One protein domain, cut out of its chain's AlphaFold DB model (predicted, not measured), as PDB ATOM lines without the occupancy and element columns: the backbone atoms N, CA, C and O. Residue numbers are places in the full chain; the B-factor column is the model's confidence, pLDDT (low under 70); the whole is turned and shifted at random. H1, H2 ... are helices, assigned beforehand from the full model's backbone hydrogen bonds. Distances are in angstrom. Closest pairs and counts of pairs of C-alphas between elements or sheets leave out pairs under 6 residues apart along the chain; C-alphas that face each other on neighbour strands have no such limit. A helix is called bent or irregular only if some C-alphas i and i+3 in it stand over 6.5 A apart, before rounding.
ATOM      1  N   GLU A  20      17.716  33.983 167.283       97.69
ATOM      2  CA  GLU A  20      18.694  33.685 166.228       97.69
ATOM      3  C   GLU A  20      19.377  32.328 166.453       97.69
ATOM      4  O   GLU A  20      19.397  31.477 165.563       97.69
ATOM      5  N   ILE A  21      19.832  32.063 167.684       97.62
ATOM      6  CA  ILE A  21      20.457  30.783 168.044       97.62
ATOM      7  C   ILE A  21      19.464  29.627 167.875       97.62
ATOM      8  O   ILE A  21      19.838  28.547 167.418       97.62
ATOM      9  N   ALA A  22      18.187  29.819 168.218       98.31
ATOM     10  CA  ALA A  22      17.174  28.782 168.037       98.31
ATOM     11  C   ALA A  22      16.964  28.425 166.553       98.31
ATOM     12  O   ALA A  22      16.816  27.242 166.230       98.31
ATOM     13  N   VAL A  23      16.989  29.421 165.662       98.19
ATOM     14  CA  VAL A  23      16.907  29.233 164.203       98.19
ATOM     15  C   VAL A  23      18.101  28.419 163.700       98.19
ATOM     16  O   VAL A  23      17.909  27.426 162.995       98.19
ATOM     17  N   GLU A  24      19.319  28.759 164.125       98.06
ATOM     18  CA  GLU A  24      20.524  28.020 163.738       98.06
ATOM     19  C   GLU A  24      20.539  26.578 164.263       98.06
ATOM     20  O   GLU A  24      20.832  25.635 163.518       98.06
ATOM     21  N   ILE A  25      20.171  26.380 165.536       98.12
ATOM     22  CA  ILE A  25      20.040  25.046 166.136       98.12
ATOM     23  C   ILE A  25      19.056  24.205 165.319       98.12
ATOM     24  O   ILE A  25      19.329  23.032 165.053       98.12
ATOM     25  N   PHE A  26      17.919  24.778 164.912       98.06
ATOM     26  CA  PHE A  26      16.912  24.071 164.123       98.06
ATOM     27  C   PHE A  26      17.425  23.694 162.728       98.06
ATOM     28  O   PHE A  26      17.234  22.553 162.300       98.06
ATOM     29  N   ALA A  27      18.132  24.604 162.054       97.19
ATOM     30  CA  ALA A  27      18.711  24.372 160.731       97.19
ATOM     31  C   ALA A  27      19.740  23.225 160.717       97.19
ATOM     32  O   ALA A  27      19.836  22.489 159.736       97.19
ATOM     33  N   LYS A  28      20.470  23.012 161.820       97.44
ATOM     34  CA  LYS A  28      21.458  21.926 161.961       97.44
ATOM     35  C   LYS A  28      20.860  20.534 162.172       97.44
ATOM     36  O   LYS A  28      21.606  19.552 162.234       97.44
ATOM     37  N   ARG A  29      19.536  20.402 162.311       96.31
ATOM     38  CA  ARG A  29      18.928  19.085 162.536       96.31
ATOM     39  C   ARG A  29      19.084  18.205 161.291       96.31
ATOM     40  O   ARG A  29      18.843  18.625 160.163       96.31
ATOM     41  N   LYS A  30      19.375  16.927 161.510       94.44
ATOM     42  CA  LYS A  30      19.371  15.908 160.457       94.44
ATOM     43  C   LYS A  30      18.054  15.138 160.528       94.44
ATOM     44  O   LYS A  30      17.762  14.510 161.544       94.44
ATOM     45  N   MET A  31      17.245  15.175 159.467       84.44
ATOM     46  CA  MET A  31      15.875  14.627 159.501       84.44
ATOM     47  C   MET A  31      15.814  13.097 159.665       84.44
ATOM     48  O   MET A  31      14.845  12.584 160.215       84.44
ATOM     49  N   ASN A  32      16.867  12.377 159.263       81.94
ATOM     50  CA  ASN A  32      16.850  10.913 159.135       81.94
ATOM     51  C   ASN A  32      17.757  10.172 160.132       81.94
ATOM     52  O   ASN A  32      18.096   9.009 159.906       81.94
ATOM     53  N   THR A  33      18.196  10.805 161.225       78.56
ATOM     54  CA  THR A  33      19.142  10.138 162.131       78.56
ATOM     55  C   THR A  33      18.431   9.307 163.191       78.56
ATOM     56  O   THR A  33      17.652   9.797 164.009       78.56
ATOM     57  N   LYS A  34      18.770   8.011 163.233       89.88
ATOM     58  CA  LYS A  34      18.429   7.112 164.350       89.88
ATOM     59  C   LYS A  34      19.058   7.579 165.676       89.88
ATOM     60  O   LYS A  34      18.635   7.154 166.743       89.88
ATOM     61  N   PHE A  35      20.040   8.485 165.613       88.38
ATOM     62  CA  PHE A  35      20.883   8.911 166.731       88.38
ATOM     63  C   PHE A  35      20.699  10.387 167.119       88.38
ATOM     64  O   PHE A  35      21.678  11.088 167.376       88.38
ATOM     65  N   LYS A  36      19.449  10.859 167.239       91.75
ATOM     66  CA  LYS A  36      19.135  12.235 167.686       91.75
ATOM     67  C   LYS A  36      19.879  12.648 168.962       91.75
ATOM     68  O   LYS A  36      20.279  13.799 169.098       91.75
ATOM     69  N   THR A  37      20.078  11.716 169.896       93.81
ATOM     70  CA  THR A  37      20.782  11.975 171.160       93.81
ATOM     71  C   THR A  37      22.238  12.380 170.934       93.81
ATOM     72  O   THR A  37      22.667  13.380 171.502       93.81
ATOM     73  N   ALA A  38      22.977  11.664 170.078       95.19
ATOM     74  CA  ALA A  38      24.383  11.963 169.808       95.19
ATOM     75  C   ALA A  38      24.544  13.308 169.086       95.19
ATOM     76  O   ALA A  38      25.307  14.157 169.544       95.19
ATOM     77  N   ASP A  39      23.757  13.544 168.029       96.00
ATOM     78  CA  ASP A  39      23.778  14.816 167.295       96.00
ATOM     79  C   ASP A  39      23.412  15.995 168.219       96.00
ATOM     80  O   ASP A  39      24.063  17.038 168.188       96.00
ATOM     81  N   SER A  40      22.411  15.824 169.098       96.88
ATOM     82  CA  SER A  40      22.002  16.890 170.023       96.88
ATOM     83  C   SER A  40      23.090  17.269 171.027       96.88
ATOM     84  O   SER A  40      23.162  18.429 171.420       96.88
ATOM     85  N   CYS A  41      23.949  16.324 171.427       96.00
ATOM     86  CA  CYS A  41      25.091  16.603 172.297       96.00
ATOM     87  C   CYS A  41      26.180  17.404 171.570       96.00
ATOM     88  O   CYS A  41      26.762  18.307 172.164       96.00
ATOM     89  N   LEU A  42      26.430  17.113 170.290       95.94
ATOM     90  CA  LEU A  42      27.408  17.856 169.490       95.94
ATOM     91  C   LEU A  42      26.976  19.313 169.299       95.94
ATOM     92  O   LEU A  42      27.750  20.223 169.585       95.94
ATOM     93  N   VAL A  43      25.718  19.531 168.911       96.75
ATOM     94  CA  VAL A  43      25.154  20.882 168.745       96.75
ATOM     95  C   VAL A  43      25.089  21.619 170.085       96.75
ATOM     96  O   VAL A  43      25.422  22.796 170.166       96.75
ATOM     97  N   ALA A  44      24.734  20.930 171.170       95.62
ATOM     98  CA  ALA A  44      24.738  21.505 172.514       95.62
ATOM     99  C   ALA A  44      26.110  22.056 172.929       95.62
ATOM    100  O   ALA A  44      26.189  23.171 173.443       95.62
ATOM    101  N   ASN A  45      27.182  21.304 172.663       93.75
ATOM    102  CA  ASN A  45      28.550  21.723 172.968       93.75
ATOM    103  C   ASN A  45      29.004  22.923 172.128       93.75
ATOM    104  O   ASN A  45      29.824  23.712 172.588       93.75
ATOM    105  N   GLU A  46      28.489  23.060 170.907       94.81
ATOM    106  CA  GLU A  46      28.823  24.171 170.017       94.81
ATOM    107  C   GLU A  46      28.215  25.496 170.496       94.81
ATOM    108  O   GLU A  46      28.909  26.508 170.525       94.81
ATOM    109  N   TYR A  47      26.953  25.472 170.933       94.50
ATOM    110  CA  TYR A  47      26.212  26.661 171.373       94.50
ATOM    111  C   TYR A  47      26.246  26.902 172.891       94.50
ATOM    112  O   TYR A  47      25.656  27.865 173.376       94.50
ATOM    113  N   GLY A  48      26.885  26.019 173.665       93.31
ATOM    114  CA  GLY A  48      26.916  26.109 175.130       93.31
ATOM    115  C   GLY A  48      25.547  25.904 175.795       93.31
ATOM    116  O   GLY A  48      25.300  26.415 176.884       93.31
ATOM    117  N   VAL A  49      24.637  25.169 175.153       94.81
ATOM    118  CA  VAL A  49      23.268  24.913 175.642       94.81
ATOM    119  C   VAL A  49      23.115  23.467 176.110       94.81
ATOM    120  O   VAL A  49      23.923  22.602 175.794       94.81
ATOM    121  N   SER A  50      22.047  23.146 176.845       95.06
ATOM    122  CA  SER A  50      21.757  21.746 177.183       95.06
ATOM    123  C   SER A  50      21.281  20.961 175.953       95.06
ATOM    124  O   SER A  50      20.416  21.426 175.209       95.06
ATOM    125  N   SER A  51      21.735  19.713 175.798       96.25
ATOM    126  CA  SER A  51      21.242  18.778 174.765       96.25
ATOM    127  C   SER A  51      19.738  18.504 174.860       96.25
ATOM    128  O   SER A  51      19.094  18.126 173.880       96.25
ATOM    129  N   LYS A  52      19.134  18.708 176.036       96.25
ATOM    130  CA  LYS A  52      17.678  18.700 176.184       96.25
ATOM    131  C   LYS A  52      17.032  19.887 175.465       96.25
ATOM    132  O   LYS A  52      16.072  19.673 174.733       96.25
ATOM    133  N   SER A  53      17.563  21.095 175.641       96.56
ATOM    134  CA  SER A  53      17.026  22.299 175.003       96.56
ATOM    135  C   SER A  53      17.104  22.211 173.481       96.56
ATOM    136  O   SER A  53      16.132  22.536 172.809       96.56
ATOM    137  N   VAL A  54      18.208  21.679 172.944       97.44
ATOM    138  CA  VAL A  54      18.361  21.396 171.506       97.44
ATOM    139  C   VAL A  54      17.248  20.476 170.999       97.44
ATOM    140  O   VAL A  54      16.594  20.781 170.006       97.44
ATOM    141  N   ARG A  55      16.973  19.376 171.714       97.06
ATOM    142  CA  ARG A  55      15.878  18.457 171.361       97.06
ATOM    143  C   ARG A  55      14.511  19.125 171.441       97.06
ATOM    144  O   ARG A  55      13.705  18.928 170.544       97.06
ATOM    145  N   ASP A  56      14.262  19.930 172.472       96.88
ATOM    146  CA  ASP A  56      12.992  20.648 172.615       96.88
ATOM    147  C   ASP A  56      12.775  21.656 171.457       96.88
ATOM    148  O   ASP A  56      11.640  21.801 170.999       96.88
ATOM    149  N   VAL A  57      13.842  22.271 170.921       97.50
ATOM    150  CA  VAL A  57      13.797  23.098 169.696       97.50
ATOM    151  C   VAL A  57      13.516  22.238 168.455       97.50
ATOM    152  O   VAL A  57      12.604  22.545 167.688       97.50
ATOM    153  N   TRP A  58      14.230  21.123 168.263       97.25
ATOM    154  CA  TRP A  58      14.027  20.224 167.113       97.25
ATOM    155  C   TRP A  58      12.639  19.578 167.076       97.25
ATOM    156  O   TRP A  58      12.052  19.428 166.004       97.25
ATOM    157  N   ASP A  59      12.106  19.224 168.245       95.31
ATOM    158  CA  ASP A  59      10.773  18.651 168.418       95.31
ATOM    159  C   ASP A  59       9.672  19.728 168.444       95.31
ATOM    160  O   ASP A  59       8.501  19.396 168.643       95.31
ATOM    161  N   ARG A  60      10.021  21.005 168.212       95.88
ATOM    162  CA  ARG A  60       9.088  22.140 168.097       95.88
ATOM    163  C   ARG A  60       8.265  22.384 169.368       95.88
ATOM    164  O   ARG A  60       7.121  22.833 169.315       95.88
ATOM    165  N   ARG A  61       8.832  22.063 170.533       95.25
ATOM    166  CA  ARG A  61       8.198  22.276 171.847       95.25
ATOM    167  C   ARG A  61       8.412  23.692 172.365       95.25
ATOM    168  O   ARG A  61       7.566  24.217 173.083       95.25
ATOM    169  N   THR A  62       9.540  24.295 172.014       96.88
ATOM    170  CA  THR A  62       9.922  25.664 172.371       96.88
ATOM    171  C   THR A  62      10.294  26.439 171.109       96.88
ATOM    172  O   THR A  62      10.471  25.845 170.048       96.88
ATOM    173  N   TRP A  63      10.363  27.774 171.204       97.88
ATOM    174  CA  TRP A  63      10.809  28.646 170.103       97.88
ATOM    175  C   TRP A  63      10.070  28.427 168.771       97.88
ATOM    176  O   TRP A  63      10.631  28.557 167.685       97.88
ATOM    177  N   VAL A  64       8.776  28.108 168.855       97.69
ATOM    178  CA  VAL A  64       7.938  27.811 167.686       97.69
ATOM    179  C   VAL A  64       7.896  28.993 166.726       97.69
ATOM    180  O   VAL A  64       8.172  28.820 165.551       97.69
ATOM    181  N   LYS A  65       7.621  30.203 167.231       97.94
ATOM    182  CA  LYS A  65       7.518  31.411 166.396       97.94
ATOM    183  C   LYS A  65       8.807  31.696 165.617       97.94
ATOM    184  O   LYS A  65       8.731  31.980 164.431       97.94
ATOM    185  N   ALA A  66       9.948  31.538 166.286       98.38
ATOM    186  CA  ALA A  66      11.279  31.742 165.726       98.38
ATOM    187  C   ALA A  66      11.591  30.771 164.584       98.38
ATOM    188  O   ALA A  66      12.096  31.155 163.537       98.38
ATOM    189  N   THR A  67      11.289  29.488 164.795       98.44
ATOM    190  CA  THR A  67      11.687  28.415 163.872       98.44
ATOM    191  C   THR A  67      10.665  28.153 162.769       98.44
ATOM    192  O   THR A  67      11.024  27.554 161.760       98.44
ATOM    193  N   MET A  68       9.426  28.634 162.917       98.06
ATOM    194  CA  MET A  68       8.325  28.450 161.963       98.06
ATOM    195  C   MET A  68       8.675  28.776 160.496       98.06
ATOM    196  O   MET A  68       8.247  28.011 159.634       98.06
ATOM    197  N   PRO A  69       9.466  29.822 160.166       98.00
ATOM    198  CA  PRO A  69       9.849  30.107 158.779       98.00
ATOM    199  C   PRO A  69      10.683  29.003 158.113       98.00
ATOM    200  O   PRO A  69      10.700  28.908 156.890       98.00
ATOM    201  N   LEU A  70      11.373  28.170 158.900       97.81
ATOM    202  CA  LEU A  70      12.179  27.046 158.409       97.81
ATOM    203  C   LEU A  70      11.391  25.733 158.322       97.81
ATOM    204  O   LEU A  70      11.952  24.699 157.952       97.81
ATOM    205  N   TRP A  71      10.122  25.725 158.726       97.44
ATOM    206  CA  TRP A  71       9.329  24.505 158.750       97.44
ATOM    207  C   TRP A  71       8.803  24.173 157.362       97.44
ATOM    208  O   TRP A  71       8.387  25.040 156.594       97.44
ATOM    209  N   THR A  72       8.756  22.880 157.062       97.38
ATOM    210  CA  THR A  72       8.065  22.411 155.861       97.38
ATOM    211  C   THR A  72       6.541  22.505 156.047       97.38
ATOM    212  O   THR A  72       6.052  22.399 157.177       97.38
ATOM    213  N   PRO A  73       5.742  22.644 154.972       97.44
ATOM    214  CA  PRO A  73       4.279  22.711 155.088       97.44
ATOM    215  C   PRO A  73       3.667  21.507 155.825       97.44
ATOM    216  O   PRO A  73       2.772  21.673 156.652       97.44
ATOM    217  N   ALA A  74       4.211  20.306 155.603       96.81
ATOM    218  CA  ALA A  74       3.794  19.086 156.299       96.81
ATOM    219  C   ALA A  74       4.022  19.165 157.820       96.81
ATOM    220  O   ALA A  74       3.243  18.651 158.624       96.81
ATOM    221  N   GLU A  75       5.093  19.834 158.242       96.69
ATOM    222  CA  GLU A  75       5.393  20.037 159.653       96.69
ATOM    223  C   GLU A  75       4.474  21.055 160.312       96.69
ATOM    224  O   GLU A  75       4.086  20.850 161.466       96.69
ATOM    225  N   VAL A  76       4.119  22.120 159.591       97.19
ATOM    226  CA  VAL A  76       3.143  23.115 160.048       97.19
ATOM    227  C   VAL A  76       1.792  22.441 160.289       97.19
ATOM    228  O   VAL A  76       1.236  22.568 161.379       97.19
ATOM    229  N   GLU A  77       1.315  21.628 159.343       96.44
ATOM    230  CA  GLU A  77       0.060  20.880 159.484       96.44
ATOM    231  C   GLU A  77       0.088  19.927 160.692       96.44
ATOM    232  O   GLU A  77      -0.845  19.890 161.504       96.44
ATOM    233  N   GLN A  78       1.183  19.180 160.864       95.19
ATOM    234  CA  GLN A  78       1.351  18.281 162.005       95.19
ATOM    235  C   GLN A  78       1.323  19.042 163.337       95.19
ATOM    236  O   GLN A  78       0.687  18.592 164.300       95.19
ATOM    237  N   TYR A  79       2.003  20.188 163.399       95.31
ATOM    238  CA  TYR A  79       2.027  21.028 164.588       95.31
ATOM    239  C   TYR A  79       0.628  21.551 164.910       95.31
ATOM    240  O   TYR A  79       0.152  21.354 166.030       95.31
ATOM    241  N   GLU A  80      -0.082  22.106 163.929       94.62
ATOM    242  CA  GLU A  80      -1.461  22.555 164.102       94.62
ATOM    243  C   GLU A  80      -2.384  21.436 164.588       94.62
ATOM    244  O   GLU A  80      -3.157  21.637 165.524       94.62
ATOM    245  N   LYS A  81      -2.290  20.235 164.007       93.12
ATOM    246  CA  LYS A  81      -3.089  19.071 164.423       93.12
ATOM    247  C   LYS A  81      -2.828  18.687 165.880       93.12
ATOM    248  O   LYS A  81      -3.751  18.281 166.589       93.12
ATOM    249  N   SER A  82      -1.582  18.815 166.333       89.62
ATOM    250  CA  SER A  82      -1.206  18.537 167.720       89.62
ATOM    251  C   SER A  82      -1.635  19.644 168.691       89.62
ATOM    252  O   SER A  82      -2.080  19.332 169.793       89.62
ATOM    253  N   ASN A  83      -1.575  20.910 168.265       88.56
ATOM    254  CA  ASN A  83      -1.859  22.084 169.093       88.56
ATOM    255  C   ASN A  83      -3.358  22.428 169.166       88.56
ATOM    256  O   ASN A  83      -3.810  23.050 170.120       88.56
ATOM    257  N   LYS A  84      -4.160  21.968 168.193       83.44
ATOM    258  CA  LYS A  84      -5.636  22.027 168.228       83.44
ATOM    259  C   LYS A  84      -6.237  21.174 169.351       83.44
ATOM    260  O   LYS A  84      -7.423  21.297 169.649       83.44
ATOM    261  N   ARG A  85      -5.443  20.309 169.994       76.94
ATOM    262  CA  ARG A  85      -5.877  19.623 171.211       76.94
ATOM    263  C   ARG A  85      -5.909  20.659 172.337       76.94
ATOM    264  O   ARG A  85      -4.859  21.226 172.635       76.94
TER     265      ARG A  85
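This is residues 20 to 85 of the 304 residues of an uncharacterized protein of Guillardia theta (strain CCMP2712) (UniProt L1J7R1). Look for four short helices set in an arc, H2, H1, H4 and H5, with H3 on the inside of the arc, crossing both H1 and H2. H1 packs on H3 and H4, while H5 lies beyond H4 at the far end from H2 and touches no helix; residues 80 to 85, of which 80 to 83 belong to H5, stick out free. The 66 printed residues hold five named helices, H1 to H5 in that order along the chain, and no named strand; the class is all helix. The whole is compact, with a radius of gyration of the C-alphas of 11.9 A, and spans 34 by 26 by 19 A.

Start with H1, residues 20 to 27, and H3, residues 51 to 58: they touch, about perpendicular at 77 degrees, with closest C-alphas in Phe 26 and Trp 58, 5.7 A apart. H4, residues 64 to 70, touches H1 at a steep tilt of 52 degrees, the same way; their closest C-alphas, of Val 23 and Thr 67, are 5.3 A apart. H2, residues 36 to 47, touches H3, about perpendicular at 77 degrees, the C-alphas of Ala 44 and Ser 51 coming closest at 5.0 A. H1 and H2 are close but not clearly touching, at a shallow tilt of 30 degrees, opposite ways; their closest C-alphas, of Ile 25 and Val 43, are 7.1 A apart. H5, residues 73 to 83, is close to H4 but not clearly touching it, with the C-alphas of Met 68 and Val 76 closest at 7.7 A. H5 is apart from H1, H2 and H3, and H2 is apart from H4. Every O i to N i+4 pair is within hydrogen-bond range in H1, H2, H3 and H5; in H4 1 of 3 is, beside 2 of 4 O i to N i+3 pairs.

Find C-alpha 20 at (18.694, 33.685, 166.228); from there H1 runs 10.8 A to C-alpha 27. H2 begins at C-alpha 36, at (19.135, 12.235, 167.686), and runs 16.5 A to C-alpha 47. H3 measures 10.6 A from C-alpha 51 to C-alpha 58, and H4 10.2 A from C-alpha 64 to C-alpha 70. H4 is irregular: C-alphas 66 and 69 are 7.3 A apart. H5 runs 15.3 A from C-alpha 73 to C-alpha 83, at (-1.859, 22.084, 169.093).

The two C-alphas farthest apart are those of Glu 46 and Arg 85, at 35.0 A. The printed part has no cut. The links H2 to H3, H3 to H4 and H4 to H5 are tight, and H1 to H2 is short, with 8 residues between them. The mean pLDDT of the printed part is 94.8, and no printed residue is under 70.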